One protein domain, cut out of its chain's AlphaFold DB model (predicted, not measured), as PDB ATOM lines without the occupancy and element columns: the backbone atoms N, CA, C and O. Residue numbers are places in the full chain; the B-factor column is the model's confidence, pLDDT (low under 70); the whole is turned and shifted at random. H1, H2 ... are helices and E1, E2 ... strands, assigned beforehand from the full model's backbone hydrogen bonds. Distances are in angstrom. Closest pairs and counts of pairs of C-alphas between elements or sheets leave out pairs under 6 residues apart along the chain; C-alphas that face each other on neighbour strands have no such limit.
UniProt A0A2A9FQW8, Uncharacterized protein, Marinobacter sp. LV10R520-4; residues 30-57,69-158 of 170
ATOM      1  N   LEU A  30     180.420 190.083 230.401       93.88
ATOM      2  CA  LEU A  30     181.161 189.714 229.193       93.88
ATOM      3  C   LEU A  30     182.642 189.471 229.501       93.88
ATOM      4  O   LEU A  30     183.231 188.535 228.969       93.88
ATOM      5  N   LYS A  31     183.250 190.271 230.385       96.12
ATOM      6  CA  LYS A  31     184.643 190.080 230.805       96.12
ATOM      7  C   LYS A  31     184.846 188.714 231.456       96.12
ATOM      8  O   LYS A  31     185.818 188.038 231.131       96.12
ATOM      9  N   LYS A  32     183.927 188.288 232.327       95.69
ATOM     10  CA  LYS A  32     183.955 186.945 232.931       95.69
ATOM     11  C   LYS A  32     183.707 185.856 231.888       95.69
ATOM     12  O   LYS A  32     184.439 184.876 231.870       95.69
ATOM     13  N   LEU A  33     182.711 186.040 231.019       94.81
ATOM     14  CA  LEU A  33     182.338 185.071 229.985       94.81
ATOM     15  C   LEU A  33     183.487 184.796 229.007       94.81
ATOM     16  O   LEU A  33     183.782 183.644 228.707       94.81
ATOM     17  N   TYR A  34     184.133 185.855 228.523       94.00
ATOM     18  CA  TYR A  34     185.230 185.769 227.559       94.00
ATOM     19  C   TYR A  34     186.611 185.643 228.210       94.00
ATOM     20  O   TYR A  34     187.599 185.560 227.485       94.00
ATOM     21  N   LEU A  35     186.690 185.631 229.547       96.69
ATOM     22  CA  LEU A  35     187.946 185.629 230.309       96.69
ATOM     23  C   LEU A  35     188.909 186.741 229.850       96.69
ATOM     24  O   LEU A  35     190.105 186.519 229.683       96.69
ATOM     25  N   ALA A  36     188.370 187.935 229.606       96.12
ATOM     26  CA  ALA A  36     189.125 189.064 229.072       96.12
ATOM     27  C   ALA A  36     189.852 189.850 230.178       96.12
ATOM     28  O   ALA A  36     189.376 189.958 231.311       96.12
ATOM     29  N   ASP A  37     190.960 190.501 229.831       94.94
ATOM     30  CA  ASP A  37     191.761 191.327 230.740       94.94
ATOM     31  C   ASP A  37     191.061 192.655 231.073       94.94
ATOM     32  O   ASP A  37     191.192 193.200 232.175       94.94
ATOM     33  N   SER A  38     190.226 193.154 230.154       94.00
ATOM     34  CA  SER A  38     189.469 194.402 230.302       94.00
ATOM     35  C   SER A  38     188.048 194.311 229.739       94.00
ATOM     36  O   SER A  38     187.737 193.459 228.909       94.00
ATOM     37  N   GLU A  39     187.176 195.225 230.173       93.88
ATOM     38  CA  GLU A  39     185.823 195.378 229.617       93.88
ATOM     39  C   GLU A  39     185.835 195.738 228.127       93.88
ATOM     40  O   GLU A  39     184.993 195.281 227.359       93.88
ATOM     41  N   GLU A  40     186.809 196.544 227.705       94.62
ATOM     42  CA  GLU A  40     187.001 196.909 226.305       94.62
ATOM     43  C   GLU A  40     187.313 195.676 225.446       94.62
ATOM     44  O   GLU A  40     186.671 195.457 224.418       94.62
ATOM     45  N   GLN A  41     188.250 194.838 225.894       96.00
ATOM     46  CA  GLN A  41     188.584 193.587 225.215       96.00
ATOM     47  C   GLN A  41     187.385 192.635 225.186       96.00
ATOM     48  O   GLN A  41     187.110 192.044 224.145       96.00
ATOM     49  N   ALA A  42     186.630 192.535 226.283       97.31
ATOM     50  CA  ALA A  42     185.422 191.717 226.344       97.31
ATOM     51  C   ALA A  42     184.369 192.152 225.315       97.31
ATOM     52  O   ALA A  42     183.815 191.320 224.599       97.31
ATOM     53  N   LEU A  43     184.124 193.462 225.195       97.50
ATOM     54  CA  LEU A  43     183.206 194.021 224.200       97.50
ATOM     55  C   LEU A  43     183.693 193.770 222.772       97.50
ATOM     56  O   LEU A  43     182.886 193.439 221.908       97.50
ATOM     57  N   LEU A  44     184.999 193.892 222.514       97.94
ATOM     58  CA  LEU A  44     185.573 193.603 221.199       97.94
ATOM     59  C   LEU A  44     185.446 192.116 220.830       97.94
ATOM     60  O   LEU A  44     185.119 191.792 219.686       97.94
ATOM     61  N   MET A  45     185.682 191.210 221.784       98.06
ATOM     62  CA  MET A  45     185.501 189.767 221.594       98.06
ATOM     63  C   MET A  45     184.036 189.425 221.329       98.06
ATOM     64  O   MET A  45     183.736 188.702 220.378       98.06
ATOM     65  N   HIS A  46     183.127 190.002 222.113       97.81
ATOM     66  CA  HIS A  46     181.694 189.820 221.934       97.81
ATOM     67  C   HIS A  46     181.218 190.318 220.568       97.81
ATOM     68  O   HIS A  46     180.598 189.564 219.821       97.81
ATOM     69  N   LEU A  47     181.603 191.541 220.186       98.31
ATOM     70  CA  LEU A  47     181.276 192.123 218.886       98.31
ATOM     71  C   LEU A  47     181.692 191.197 217.736       98.31
ATOM     72  O   LEU A  47     180.889 190.909 216.853       98.31
ATOM     73  N   ASN A  48     182.928 190.692 217.758       98.31
ATOM     74  CA  ASN A  48     183.413 189.785 216.716       98.31
ATOM     75  C   ASN A  48     182.708 188.422 216.732       98.31
ATOM     76  O   ASN A  48     182.444 187.866 215.666       98.31
ATOM     77  N   SER A  49     182.369 187.899 217.911       96.94
ATOM     78  CA  SER A  49     181.617 186.650 218.047       96.94
ATOM     79  C   SER A  49     180.231 186.762 217.409       96.94
ATOM     80  O   SER A  49     179.847 185.894 216.625       96.94
ATOM     81  N   VAL A  50     179.509 187.857 217.660       96.81
ATOM     82  CA  VAL A  50     178.185 188.076 217.062       96.81
ATOM     83  C   VAL A  50     178.305 188.368 215.563       96.81
ATOM     84  O   VAL A  50     177.569 187.779 214.773       96.81
ATOM     85  N   LEU A  51     179.273 189.184 215.125       97.62
ATOM     86  CA  LEU A  51     179.517 189.449 213.696       97.62
ATOM     87  C   LEU A  51     179.825 188.175 212.900       97.62
ATOM     88  O   LEU A  51     179.376 188.043 211.760       97.62
ATOM     89  N   GLN A  52     180.542 187.218 213.491       94.06
ATOM     90  CA  GLN A  52     180.826 185.931 212.858       94.06
ATOM     91  C   GLN A  52     179.548 185.130 212.565       94.06
ATOM     92  O   GLN A  52     179.468 184.467 211.530       94.06
ATOM     93  N   LEU A  53     178.553 185.215 213.452       92.38
ATOM     94  CA  LEU A  53     177.264 184.527 213.335       92.38
ATOM     95  C   LEU A  53     176.243 185.289 212.476       92.38
ATOM     96  O   LEU A  53     175.261 184.697 212.036       92.38
ATOM     97  N   SER A  54     176.481 186.577 212.230       94.56
ATOM     98  CA  SER A  54     175.520 187.496 211.598       94.56
ATOM     99  C   SER A  54     175.787 187.745 210.110       94.56
ATOM    100  O   SER A  54     175.197 188.646 209.513       94.56
ATOM    101  N   GLY A  55     176.709 186.988 209.508       93.06
ATOM    102  CA  GLY A  55     177.124 187.183 208.122       93.06
ATOM    103  C   GLY A  55     175.965 187.101 207.122       93.06
ATOM    104  O   GLY A  55     175.028 186.319 207.287       93.06
ATOM    105  N   TRP A  56     176.041 187.903 206.063       94.50
ATOM    106  CA  TRP A  56     175.024 187.960 205.014       94.50
ATOM    107  C   TRP A  56     175.307 186.949 203.899       94.50
ATOM    108  O   TRP A  56     176.466 186.685 203.568       94.50
ATOM    109  N   ARG A  57     174.244 186.385 203.320       90.44
ATOM    110  CA  ARG A  57     174.290 185.425 202.210       90.44
ATOM    111  C   ARG A  57     173.368 185.880 201.090       90.44
ATOM    112  O   ARG A  57     172.266 186.362 201.369       90.44
ATOM    113  N   ALA A  69     179.479 182.706 205.374       86.38
ATOM    114  CA  ALA A  69     178.636 183.706 204.719       86.38
ATOM    115  C   ALA A  69     179.388 184.476 203.614       86.38
ATOM    116  O   ALA A  69     180.624 184.560 203.644       86.38
ATOM    117  N   ASP A  70     178.643 185.029 202.657       91.94
ATOM    118  CA  ASP A  70     179.196 185.757 201.510       91.94
ATOM    119  C   ASP A  70     179.757 187.113 201.912       91.94
ATOM    120  O   ASP A  70     180.777 187.525 201.372       91.94
ATOM    121  N   ILE A  71     179.158 187.768 202.906       95.12
ATOM    122  CA  ILE A  71     179.720 188.961 203.541       95.12
ATOM    123  C   ILE A  71     179.898 188.684 205.030       95.12
ATOM    124  O   ILE A  71     178.965 188.278 205.726       95.12
ATOM    125  N   ARG A  72     181.116 188.909 205.527       95.38
ATOM    126  CA  ARG A  72     181.469 188.808 206.947       95.38
ATOM    127  C   ARG A  72     182.331 189.983 207.363       95.38
ATOM    128  O   ARG A  72     183.004 190.593 206.531       95.38
ATOM    129  N   TYR A  73     182.351 190.243 208.662       98.00
ATOM    130  CA  TYR A  73     183.087 191.358 209.231       98.00
ATOM    131  C   TYR A  73     184.013 190.907 210.349       98.00
ATOM    132  O   TYR A  73     183.719 189.960 211.076       98.00
ATOM    133  N   GLN A  74     185.129 191.615 210.472       97.81
ATOM    134  CA  GLN A  74     186.031 191.562 211.614       97.81
ATOM    135  C   GLN A  74     186.303 192.992 212.069       97.81
ATOM    136  O   GLN A  74     186.438 193.898 211.243       97.81
ATOM    137  N   VAL A  75     186.366 193.195 213.378       98.31
ATOM    138  CA  VAL A  75     186.684 194.484 213.987       98.31
ATOM    139  C   VAL A  75     187.910 194.309 214.857       98.31
ATOM    140  O   VAL A  75     187.960 193.428 215.711       98.31
ATOM    141  N   GLU A  76     188.891 195.176 214.671       97.81
ATOM    142  CA  GLU A  76     190.096 195.202 215.484       97.81
ATOM    143  C   GLU A  76     190.277 196.583 216.106       97.81
ATOM    144  O   GLU A  76     190.020 197.606 215.472       97.81
ATOM    145  N   LYS A  77     190.779 196.632 217.338       95.75
ATOM    146  CA  LYS A  77     191.228 197.889 217.935       95.75
ATOM    147  C   LYS A  77     192.593 198.288 217.363       95.75
ATOM    148  O   LYS A  77     193.487 197.456 217.187       95.75
ATOM    149  N   ARG A  78     192.766 199.586 217.113       92.88
ATOM    150  CA  ARG A  78     194.030 200.246 216.761       92.88
ATOM    151  C   ARG A  78     194.145 201.544 217.547       92.88
ATOM    152  O   ARG A  78     193.567 202.547 217.155       92.88
ATOM    153  N   ASN A  79     194.885 201.532 218.655       87.00
ATOM    154  CA  ASN A  79     194.971 202.675 219.572       87.00
ATOM    155  C   ASN A  79     193.564 203.161 219.979       87.00
ATOM    156  O   ASN A  79     192.836 202.424 220.635       87.00
ATOM    157  N   SER A  80     193.172 204.363 219.558       85.81
ATOM    158  CA  SER A  80     191.856 204.970 219.783       85.81
ATOM    159  C   SER A  80     190.905 204.864 218.584       85.81
ATOM    160  O   SER A  80     189.973 205.656 218.449       85.81
ATOM    161  N   SER A  81     191.156 203.922 217.688       93.88
ATOM    162  CA  SER A  81     190.393 203.734 216.460       93.88
ATOM    163  C   SER A  81     190.004 202.268 216.308       93.88
ATOM    164  O   SER A  81     190.613 201.368 216.895       93.88
ATOM    165  N   LEU A  82     188.973 202.021 215.510       97.25
ATOM    166  CA  LEU A  82     188.527 200.687 215.132       97.25
ATOM    167  C   LEU A  82     188.846 200.456 213.658       97.25
ATOM    168  O   LEU A  82     188.472 201.257 212.804       97.25
ATOM    169  N   LEU A  83     189.531 199.358 213.355       98.06
ATOM    170  CA  LEU A  83     189.712 198.867 211.998       98.06
ATOM    171  C   LEU A  83     188.604 197.859 211.706       98.06
ATOM    172  O   LEU A  83     188.581 196.771 212.276       98.06
ATOM    173  N   VAL A  84     187.698 198.219 210.806       98.25
ATOM    174  CA  VAL A  84     186.626 197.349 210.331       98.25
ATOM    175  C   VAL A  84     187.050 196.724 209.012       98.25
ATOM    176  O   VAL A  84     187.371 197.431 208.059       98.25
ATOM    177  N   GLN A  85     187.021 195.400 208.943       98.31
ATOM    178  CA  GLN A  85     187.350 194.633 207.751       98.31
ATOM    179  C   GLN A  85     186.110 193.902 207.250       98.31
ATOM    180  O   GLN A  85     185.575 193.040 207.940       98.31
ATOM    181  N   GLN A  86     185.680 194.219 206.035       97.88
ATOM    182  CA  GLN A  86     184.674 193.467 205.300       97.88
ATOM    183  C   GLN A  86     185.366 192.416 204.438       97.88
ATOM    184  O   GLN A  86     186.235 192.742 203.628       97.88
ATOM    185  N   ILE A  87     184.948 191.165 204.581       96.31
ATOM    186  CA  ILE A  87     185.395 190.035 203.774       96.31
ATOM    187  C   ILE A  87     184.210 189.614 202.913       96.31
ATOM    188  O   ILE A  87     183.177 189.214 203.448       96.31
ATOM    189  N   THR A  88     184.351 189.735 201.596       95.00
ATOM    190  CA  THR A  88     183.310 189.400 200.619       95.00
ATOM    191  C   THR A  88     183.760 188.226 199.763       95.00
ATOM    192  O   THR A  88     184.856 188.258 199.205       95.00
ATOM    193  N   ARG A  89     182.923 187.199 199.639       90.31
ATOM    194  CA  ARG A  89     183.102 186.134 198.657       90.31
ATOM    195  C   ARG A  89     182.394 186.540 197.371       90.31
ATOM    196  O   ARG A  89     181.190 186.754 197.373       90.31
ATOM    197  N   GLN A  90     183.129 186.594 196.269       84.12
ATOM    198  CA  GLN A  90     182.577 186.859 194.947       84.12
ATOM    199  C   GLN A  90     183.164 185.854 193.959       84.12
ATOM    200  O   GLN A  90     184.378 185.814 193.772       84.12
ATOM    201  N   GLN A  91     182.312 185.018 193.354       81.38
ATOM    202  CA  GLN A  91     182.704 184.045 192.318       81.38
ATOM    203  C   GLN A  91     183.918 183.174 192.717       81.38
ATOM    204  O   GLN A  91     184.847 182.971 191.942       81.38
ATOM    205  N   GLY A  92     183.947 182.699 193.967       77.38
ATOM    206  CA  GLY A  92     185.040 181.870 194.498       77.38
ATOM    207  C   GLY A  92     186.289 182.637 194.958       77.38
ATOM    208  O   GLY A  92     187.167 182.037 195.571       77.38
ATOM    209  N   THR A  93     186.353 183.955 194.749       85.88
ATOM    210  CA  THR A  93     187.443 184.817 195.238       85.88
ATOM    211  C   THR A  93     187.047 185.519 196.534       85.88
ATOM    212  O   THR A  93     185.894 185.912 196.715       85.88
ATOM    213  N   MET A  94     188.009 185.694 197.444       90.12
ATOM    214  CA  MET A  94     187.831 186.454 198.683       90.12
ATOM    215  C   MET A  94     188.395 187.866 198.520       90.12
ATOM    216  O   MET A  94     189.597 188.041 198.327       90.12
ATOM    217  N   LEU A  95     187.537 188.873 198.642       94.44
ATOM    218  CA  LEU A  95     187.899 190.287 198.644       94.44
ATOM    219  C   LEU A  95     187.875 190.820 200.076       94.44
ATOM    220  O   LEU A  95     186.939 190.545 200.826       94.44
ATOM    221  N   ARG A  96     188.885 191.608 200.458       95.81
ATOM    222  CA  ARG A  96     188.940 192.279 201.764       95.81
ATOM    223  C   ARG A  96     188.963 193.789 201.572       95.81
ATOM    224  O   ARG A  96     189.848 194.311 200.901       95.81
ATOM    225  N   LYS A  97     188.019 194.485 202.198       96.94
ATOM    226  CA  LYS A  97     187.981 195.947 202.275       96.94
ATOM    227  C   LYS A  97     188.113 196.362 203.731       96.94
ATOM    228  O   LYS A  97     187.361 195.881 204.570       96.94
ATOM    229  N   SER A  98     189.043 197.262 204.016       96.50
ATOM    230  CA  SER A  98     189.271 197.778 205.366       96.50
ATOM    231  C   SER A  98     188.879 199.246 205.440       96.50
ATOM    232  O   SER A  98     189.131 199.999 204.502       96.50
ATOM    233  N   GLN A  99     188.298 199.658 206.558       96.12
ATOM    234  CA  GLN A  99     188.047 201.057 206.875       96.12
ATOM    235  C   GLN A  99     188.382 201.330 208.338       96.12
ATOM    236  O   GLN A  99     188.135 200.493 209.203       96.12
ATOM    237  N   GLN A 100     188.955 202.499 208.605       96.25
ATOM    238  CA  GLN A 100     189.241 202.949 209.961       96.25
ATOM    239  C   GLN A 100     188.145 203.905 210.436       96.25
ATOM    240  O   GLN A 100     187.698 204.775 209.685       96.25
ATOM    241  N   ILE A 101     187.734 203.736 211.691       95.50
ATOM    242  CA  ILE A 101     186.787 204.590 212.406       95.50
ATOM    243  C   ILE A 101     187.510 205.154 213.623       95.50
ATOM    244  O   ILE A 101     187.794 204.424 214.575       95.50
ATOM    245  N   ASP A 102     187.807 206.448 213.604       93.94
ATOM    246  CA  ASP A 102     188.303 207.147 214.786       93.94
ATOM    247  C   ASP A 102     187.135 207.393 215.740       93.94
ATOM    248  O   ASP A 102     186.099 207.923 215.340       93.94
ATOM    249  N   VAL A 103     187.277 206.971 216.999       92.88
ATOM    250  CA  VAL A 103     186.141 206.942 217.932       92.88
ATOM    251  C   VAL A 103     185.936 208.250 218.691       92.88
ATOM    252  O   VAL A 103     184.941 208.382 219.392       92.88
ATOM    253  N   TYR A 104     186.833 209.230 218.594       91.69
ATOM    254  CA  TYR A 104     186.645 210.519 219.270       91.69
ATOM    255  C   TYR A 104     185.716 211.441 218.485       91.69
ATOM    256  O   TYR A 104     185.822 211.558 217.270       91.69
ATOM    257  N   GLY A 105     184.821 212.127 219.197       89.56
ATOM    258  CA  GLY A 105     183.896 213.097 218.602       89.56
ATOM    259  C   GLY A 105     182.691 212.483 217.881       89.56
ATOM    260  O   GLY A 105     181.836 213.230 217.417       89.56
ATOM    261  N   ILE A 106     182.585 211.151 217.821       94.19
ATOM    262  CA  ILE A 106     181.465 210.446 217.181       94.19
ATOM    263  C   ILE A 106     180.434 209.993 218.220       94.19
ATOM    264  O   ILE A 106     180.764 209.729 219.382       94.19
ATOM    265  N   SER A 107     179.173 209.878 217.804       93.81
ATOM    266  CA  SER A 107     178.097 209.436 218.692       93.81
ATOM    267  C   SER A 107     178.224 207.943 219.018       93.81
ATOM    268  O   SER A 107     178.325 207.124 218.106       93.81
ATOM    269  N   PRO A 108     178.141 207.536 220.294       95.31
ATOM    270  CA  PRO A 108     178.078 206.125 220.654       95.31
ATOM    271  C   PRO A 108     176.676 205.511 220.489       95.31
ATOM    272  O   PRO A 108     176.474 204.347 220.842       95.31
ATOM    273  N   LEU A 109     175.687 206.280 220.025       95.69
ATOM    274  CA  LEU A 109     174.362 205.768 219.689       95.69
ATOM    275  C   LEU A 109     174.379 205.246 218.249       95.69
ATOM    276  O   LEU A 109     174.068 205.970 217.304       95.69
ATOM    277  N   VAL A 110     174.773 203.986 218.099       97.88
ATOM    278  CA  VAL A 110     174.821 203.305 216.803       97.88
ATOM    279  C   VAL A 110     173.408 202.889 216.405       97.88
ATOM    280  O   VAL A 110     172.720 202.191 217.151       97.88
ATOM    281  N   LYS A 111     172.972 203.330 215.225       98.31
ATOM    282  CA  LYS A 111     171.665 202.971 214.669       98.31
ATOM    283  C   LYS A 111     171.743 201.638 213.938       98.31
ATOM    284  O   LYS A 111     172.781 201.284 213.379       98.31
ATOM    285  N   TRP A 112     170.614 200.952 213.884       98.44
ATOM    286  CA  TRP A 112     170.422 199.745 213.098       98.44
ATOM    287  C   TRP A 112     168.957 199.641 212.680       98.44
ATOM    288  O   TRP A 112     168.081 200.225 213.322       98.44
ATOM    289  N   ASP A 113     168.705 198.913 211.604       97.81
ATOM    290  CA  ASP A 113     167.373 198.538 211.144       97.81
ATOM    291  C   ASP A 113     167.446 197.245 210.323       97.81
ATOM    292  O   ASP A 113     168.521 196.757 209.970       97.81
ATOM    293  N   CYS A 114     166.290 196.657 210.038       96.50
ATOM    294  CA  CYS A 114     166.187 195.528 209.127       96.50
ATOM    295  C   CYS A 114     165.176 195.849 208.043       96.50
ATOM    296  O   CYS A 114     164.086 196.324 208.342       96.50
ATOM    297  N   GLU A 115     165.536 195.540 206.801       94.94
ATOM    298  CA  GLU A 115     164.679 195.671 205.633       94.94
ATOM    299  C   GLU A 115     164.108 194.282 205.301       94.94
ATOM    300  O   GLU A 115     164.824 193.444 204.729       94.94
ATOM    301  N   PRO A 116     162.846 193.983 205.676       89.75
ATOM    302  CA  PRO A 116     162.277 192.648 205.521       89.75
ATOM    303  C   PRO A 116     162.196 192.225 204.056       89.75
ATOM    304  O   PRO A 116     162.449 191.064 203.743       89.75
ATOM    305  N   SER A 117     161.920 193.174 203.153       91.00
ATOM    306  CA  SER A 117     161.836 192.914 201.710       91.00
ATOM    307  C   SER A 117     163.164 192.420 201.124       91.00
ATOM    308  O   SER A 117     163.183 191.615 200.195       91.00
ATOM    309  N   LEU A 118     164.282 192.844 201.717       89.88
ATOM    310  CA  LEU A 118     165.628 192.433 201.339       89.88
ATOM    311  C   LEU A 118     166.179 191.326 202.232       89.88
ATOM    312  O   LEU A 118     167.333 190.945 202.039       89.88
ATOM    313  N   ALA A 119     165.418 190.827 203.214       91.19
ATOM    314  CA  ALA A 119     165.867 189.900 204.256       91.19
ATOM    315  C   ALA A 119     167.307 190.212 204.728       91.19
ATOM    316  O   ALA A 119     168.197 189.360 204.694       91.19
ATOM    317  N   THR A 120     167.547 191.481 205.057       95.50
ATOM    318  CA  THR A 120     168.869 192.026 205.386       95.50
ATOM    319  C   THR A 120     168.723 193.007 206.535       95.50
ATOM    320  O   THR A 120     167.778 193.795 206.554       95.50
ATOM    321  N   CYS A 121     169.666 192.980 207.469       97.50
ATOM    322  CA  CYS A 121     169.782 193.985 208.517       97.50
ATOM    323  C   CYS A 121     171.012 194.861 208.290       97.50
ATOM    324  O   CYS A 121     172.020 194.403 207.751       97.50
ATOM    325  N   TRP A 122     170.928 196.117 208.708       98.44
ATOM    326  CA  TRP A 122     171.998 197.093 208.596       98.44
ATOM    327  C   TRP A 122     172.359 197.644 209.964       98.44
ATOM    328  O   TRP A 122     171.496 197.914 210.795       98.44
ATOM    329  N   VAL A 123     173.653 197.857 210.173       98.56
ATOM    330  CA  VAL A 123     174.170 198.703 211.252       98.56
ATOM    331  C   VAL A 123     174.854 199.888 210.591       98.56
ATOM    332  O   VAL A 123     175.627 199.707 209.646       98.56
ATOM    333  N   TYR A 124     174.545 201.093 211.057       98.44
ATOM    334  CA  TYR A 124     174.990 202.331 210.427       98.44
ATOM    335  C   TYR A 124     176.279 202.860 211.052       98.44
ATOM    336  O   TYR A 124     176.485 202.757 212.262       98.44
ATOM    337  N   ASP A 125     177.133 203.457 210.225       97.69
ATOM    338  CA  ASP A 125     178.334 204.148 210.667       97.69
ATOM    339  C   ASP A 125     177.926 205.389 211.483       97.69
ATOM    340  O   ASP A 125     177.214 206.261 210.977       97.69
ATOM    341  N   PRO A 126     178.340 205.499 212.756       96.25
ATOM    342  CA  PRO A 126     177.964 206.618 213.620       96.25
ATOM    343  C   PRO A 126     178.581 207.971 213.221       96.25
ATOM    344  O   PRO A 126     178.230 208.984 213.830       96.25
ATOM    345  N   ARG A 127     179.503 208.011 212.247       95.94
ATOM    346  CA  ARG A 127     180.113 209.251 211.735       95.94
ATOM    347  C   ARG A 127     179.214 209.982 210.749       95.94
ATOM    348  O   ARG A 127     179.118 211.203 210.811       95.94
ATOM    349  N   ASP A 128     178.596 209.237 209.837       95.69
ATOM    350  CA  ASP A 128     177.909 209.798 208.667       95.69
ATOM    351  C   ASP A 128     176.548 209.149 208.362       95.69
ATOM    352  O   ASP A 128     175.806 209.645 207.517       95.69
ATOM    353  N   GLY A 129     176.182 208.072 209.062       96.12
ATOM    354  CA  GLY A 129     174.940 207.338 208.832       96.12
ATOM    355  C   GLY A 129     174.969 206.419 207.608       96.12
ATOM    356  O   GLY A 129     173.919 205.918 207.212       96.12
ATOM    357  N   SER A 130     176.133 206.180 207.000       97.12
ATOM    358  CA  SER A 130     176.290 205.199 205.923       97.12
ATOM    359  C   SER A 130     176.154 203.759 206.442       97.12
ATOM    360  O   SER A 130     176.156 203.502 207.643       97.12
ATOM    361  N   ARG A 131     175.988 202.775 205.550       96.94
ATOM    362  CA  ARG A 131     175.849 201.357 205.933       96.94
ATOM    363  C   ARG A 131     177.216 200.767 206.288       96.94
ATOM    364  O   ARG A 131     178.025 200.518 205.396       96.94
ATOM    365  N   LEU A 132     177.449 200.518 207.576       98.12
ATOM    366  CA  LEU A 132     178.700 199.957 208.089       98.12
ATOM    367  C   LEU A 132     178.731 198.429 207.979       98.12
ATOM    368  O   LEU A 132     179.706 197.869 207.475       98.12
ATOM    369  N   PHE A 133     177.664 197.764 208.433       98.38
ATOM    370  CA  PHE A 133     177.529 196.308 208.372       98.38
ATOM    371  C   PHE A 133     176.274 195.896 207.609       98.38
ATOM    372  O   PHE A 133     175.185 196.374 207.918       98.38
ATOM    373  N   GLN A 134     176.441 194.973 206.662       97.81
ATOM    374  CA  GLN A 134     175.369 194.230 206.005       97.81
ATOM    375  C   GLN A 134     175.230 192.847 206.637       97.81
ATOM    376  O   GLN A 134     176.126 192.014 206.520       97.81
ATOM    377  N   LEU A 135     174.106 192.580 207.288       97.06
ATOM    378  CA  LEU A 135     173.903 191.379 208.091       97.06
ATOM    379  C   LEU A 135     172.737 190.544 207.560       97.06
ATOM    380  O   LEU A 135     171.845 191.052 206.875       97.06
ATOM    381  N   GLY A 136     172.725 189.258 207.908       94.38
ATOM    382  CA  GLY A 136     171.554 188.402 207.704       94.38
ATOM    383  C   GLY A 136     170.304 188.936 208.422       94.38
ATOM    384  O   GLY A 136     170.387 189.808 209.286       94.38
ATOM    385  N   ALA A 137     169.129 188.410 208.064       92.88
ATOM    386  CA  ALA A 137     167.838 188.813 208.632       92.88
ATOM    387  C   ALA A 137     167.650 188.343 210.090       92.88
ATOM    388  O   ALA A 137     166.843 187.459 210.370       92.88
ATOM    389  N   ASN A 138     168.391 188.931 211.027       94.00
ATOM    390  CA  ASN A 138     168.269 188.665 212.455       94.00
ATOM    391  C   ASN A 138     168.305 189.983 213.240       94.00
ATOM    392  O   ASN A 138     169.365 190.572 213.450       94.00
ATOM    393  N   GLN A 139     167.128 190.432 213.683       95.69
ATOM    394  CA  GLN A 139     166.975 191.692 214.416       95.69
ATOM    395  C   GLN A 139     167.763 191.693 215.729       95.69
ATOM    396  O   GLN A 139     168.456 192.663 216.015       95.69
ATOM    397  N   GLY A 140     167.715 190.594 216.490       95.50
ATOM    398  CA  GLY A 140     168.411 190.498 217.775       95.50
ATOM    399  C   GLY A 140     169.927 190.622 217.624       95.50
ATOM    400  O   GLY A 140     170.563 191.342 218.387       95.50
ATOM    401  N   GLN A 141     170.499 189.992 216.596       96.12
ATOM    402  CA  GLN A 141     171.925 190.115 216.288       96.12
ATOM    403  C   GLN A 141     172.308 191.528 215.829       96.12
ATOM    404  O   GLN A 141     173.313 192.062 216.289       96.12
ATOM    405  N   ALA A 142     171.517 192.150 214.948       97.94
ATOM    406  CA  ALA A 142     171.782 193.513 214.483       97.94
ATOM    407  C   ALA A 142     171.746 194.526 215.637       97.94
ATOM    408  O   ALA A 142     172.632 195.375 215.761       97.94
ATOM    409  N   GLU A 143     170.760 194.388 216.519       97.81
ATOM    410  CA  GLU A 143     170.617 195.204 217.717       97.81
ATOM    411  C   GLU A 143     171.783 195.006 218.698       97.81
ATOM    412  O   GLU A 143     172.333 195.980 219.220       97.81
ATOM    413  N   ASP A 144     172.191 193.756 218.933       97.31
ATOM    414  CA  ASP A 144     173.309 193.420 219.815       97.31
ATOM    415  C   ASP A 144     174.645 193.958 219.283       97.31
ATOM    416  O   ASP A 144     175.409 194.593 220.017       97.31
ATOM    417  N   ILE A 145     174.886 193.833 217.975       98.38
ATOM    418  CA  ILE A 145     176.050 194.426 217.304       98.38
ATOM    419  C   ILE A 145     176.060 195.946 217.484       98.38
ATOM    420  O   ILE A 145     177.085 196.507 217.877       98.38
ATOM    421  N   ALA A 146     174.936 196.624 217.232       98.38
ATOM    422  CA  ALA A 146     174.850 198.076 217.359       98.38
ATOM    423  C   ALA A 146     175.086 198.539 218.805       98.38
ATOM    424  O   ALA A 146     175.901 199.434 219.057       98.38
ATOM    425  N   ARG A 147     174.442 197.888 219.782       97.50
ATOM    426  CA  ARG A 147     174.643 198.176 221.209       97.50
ATOM    427  C   ARG A 147     176.085 197.950 221.642       97.50
ATOM    428  O   ARG A 147     176.664 198.817 222.303       97.50
ATOM    429  N   THR A 148     176.664 196.811 221.281       98.00
ATOM    430  CA  THR A 148     178.027 196.436 221.666       98.00
ATOM    431  C   THR A 148     179.054 197.369 221.035       98.00
ATOM    432  O   THR A 148     179.938 197.855 221.744       98.00
ATOM    433  N   LEU A 149     178.894 197.729 219.756       98.00
ATOM    434  CA  LEU A 149     179.735 198.732 219.099       98.00
ATOM    435  C   LEU A 149     179.633 200.096 219.798       98.00
ATOM    436  O   LEU A 149     180.653 200.711 220.103       98.00
ATOM    437  N   GLY A 150     178.420 200.549 220.122       97.31
ATOM    438  CA  GLY A 150     178.211 201.808 220.840       97.31
ATOM    439  C   GLY A 150     178.872 201.834 222.221       97.31
ATOM    440  O   GLY A 150     179.469 202.836 222.616       97.31
ATOM    441  N   ARG A 151     178.818 200.720 222.958       96.44
ATOM    442  CA  ARG A 151     179.500 200.561 224.255       96.44
ATOM    443  C   ARG A 151     181.018 200.554 224.109       96.44
ATOM    444  O   ARG A 151     181.696 201.206 224.900       96.44
ATOM    445  N   LEU A 152     181.540 199.874 223.089       96.25
ATOM    446  CA  LEU A 152     182.967 199.864 222.777       96.25
ATOM    447  C   LEU A 152     183.473 201.277 222.451       96.25
ATOM    448  O   LEU A 152     184.484 201.698 223.007       96.25
ATOM    449  N   ILE A 153     182.733 202.040 221.636       95.88
ATOM    450  CA  ILE A 153     183.034 203.450 221.333       95.88
ATOM    451  C   ILE A 153     183.105 204.280 222.623       95.88
ATOM    452  O   ILE A 153     184.095 204.978 222.832       95.88
ATOM    453  N   ARG A 154     182.117 204.170 223.529       94.81
ATOM    454  CA  ARG A 154     182.143 204.902 224.816       94.81
ATOM    455  C   ARG A 154     183.358 204.552 225.666       94.81
ATOM    456  O   ARG A 154     183.983 205.452 226.219       94.81
ATOM    457  N   ASN A 155     183.692 203.268 225.767       92.88
ATOM    458  CA  ASN A 155     184.834 202.823 226.563       92.88
ATOM    459  C   ASN A 155     186.160 203.350 226.002       92.88
ATOM    460  O   ASN A 155     186.976 203.876 226.759       92.88
ATOM    461  N   LEU A 156     186.338 203.313 224.679       92.62
ATOM    462  CA  LEU A 156     187.521 203.876 224.025       92.62
ATOM    463  C   LEU A 156     187.626 205.396 224.228       92.62
ATOM    464  O   LEU A 156     188.706 205.910 224.520       92.62
ATOM    465  N   GLN A 157     186.503 206.118 224.142       92.56
ATOM    466  CA  GLN A 157     186.450 207.559 224.413       92.56
ATOM    467  C   GLN A 157     186.808 207.893 225.874       92.56
ATOM    468  O   GLN A 157     187.499 208.883 226.132       92.56
ATOM    469  N   ALA A 158     186.351 207.082 226.834       89.19
ATOM    470  CA  ALA A 158     186.616 207.284 228.257       89.19
ATOM    471  C   ALA A 158     188.088 207.029 228.619       89.19
ATOM    472  O   ALA A 158     188.686 207.834 229.336       89.19
TER     473      ALA A 158
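AT A GLANCE: This is residues 30 to 57 and 69 to 158 of the 170 residues of an uncharacterized protein of Marinobacter sp. LV10R520-4 (UniProt A0A2A9FQW8). Two long helices, H2 and H3, run side by side in opposite ways, and two sheets of three strands each pack on this pair. H2 runs along the edge strand E1 of the sheet E1 E2 E3, H3 covers one face of the sheet E4 E5 E6 and reaches the first sheet with its residues 149 to 157, and the short H1 packs on H2. The printed part has 118 residues with three named helices and six named strands, in the order H1 H2 E1 E2 E3 E4 E5 E6 H3; both sheets are antiparallel, in the orders E1 E2 E3 and E4 E5 E6. The class is mixed, helices and strands. The whole is compact, with a radius of gyration of the C-alphas of 13.9 A, and elongated, with spans of 40 by 26 by 25 A.

HOW THE PARTS SIT: H1, residues 30 to 33, touches H2, residues 39 to 53; the closest C-alphas are those of Lys 31 and Ala 42, 4.8 A apart. E1, residues 71 to 78, E2, residues 81 to 90, and E3, residues 93 to 102, form a twisted sheet and a meander, each strand the antiparallel neighbour of the one before. N 74 and O 85 of the hairpin E1 and E2 are 2.9 A apart, and N 86 and O 97 of the hairpin E2 and E3 are 2.8 A apart, both within hydrogen-bond range. H2 is on this sheet at a height over the sheet of 8.0 A, over E1 and along the strands; the closest C-alphas of H2 and E1 are those of Asn 48 and Gln 74, 6.0 A apart. E4, residues 112 to 115, E5, residues 120 to 124, and E6, residues 131 to 136, form a second meander, with N 122 and O 113 2.8 A apart and N 135 and O 121 2.8 A apart. H3, residues 139 to 158, is on one face of this sheet, in two layers, a helix over a sheet, at a height over the sheet of 9.3 A; its line stands at 14 degrees to that of E5 on the local plane. H2 and H3 touch at a shallow tilt of 26 degrees, opposite ways, with the C-alphas of Leu 47 and Ile 145 closest at 5.9 A, and lie on the same face of the first sheet. E2 and E6 are near each other, while E3 and E4 are apart. In H2 and H3 every O i to N i+4 pair is within hydrogen-bond range; H1 is too short for such a pair.

IN THESE COORDINATES: H1 begins at C-alpha 30, (181.161, 189.714, 229.193). H2 is 21.4 A long, E1 22.5 A, E2 28.4 A and E3 29.7 A. E4 begins at C-alpha 112, (170.422, 199.745, 213.098). H3 is 28.6 A long and ends at C-alpha 158, (186.616, 207.284, 228.257).

THE WHOLE: The two C-alphas farthest apart are those of Gln 91 and Ala 158, at 43.0 A. Residues 58 to 68 are not printed, and C-alphas 57 and 69 are 5.3 A apart across this cut, which lies in the link from H2 to E1. Of the links that are printed whole, E3 to E4 and E5 to E6 are short and the others tight. The mean pLDDT of the printed part is 94.9, and no printed residue is under 70.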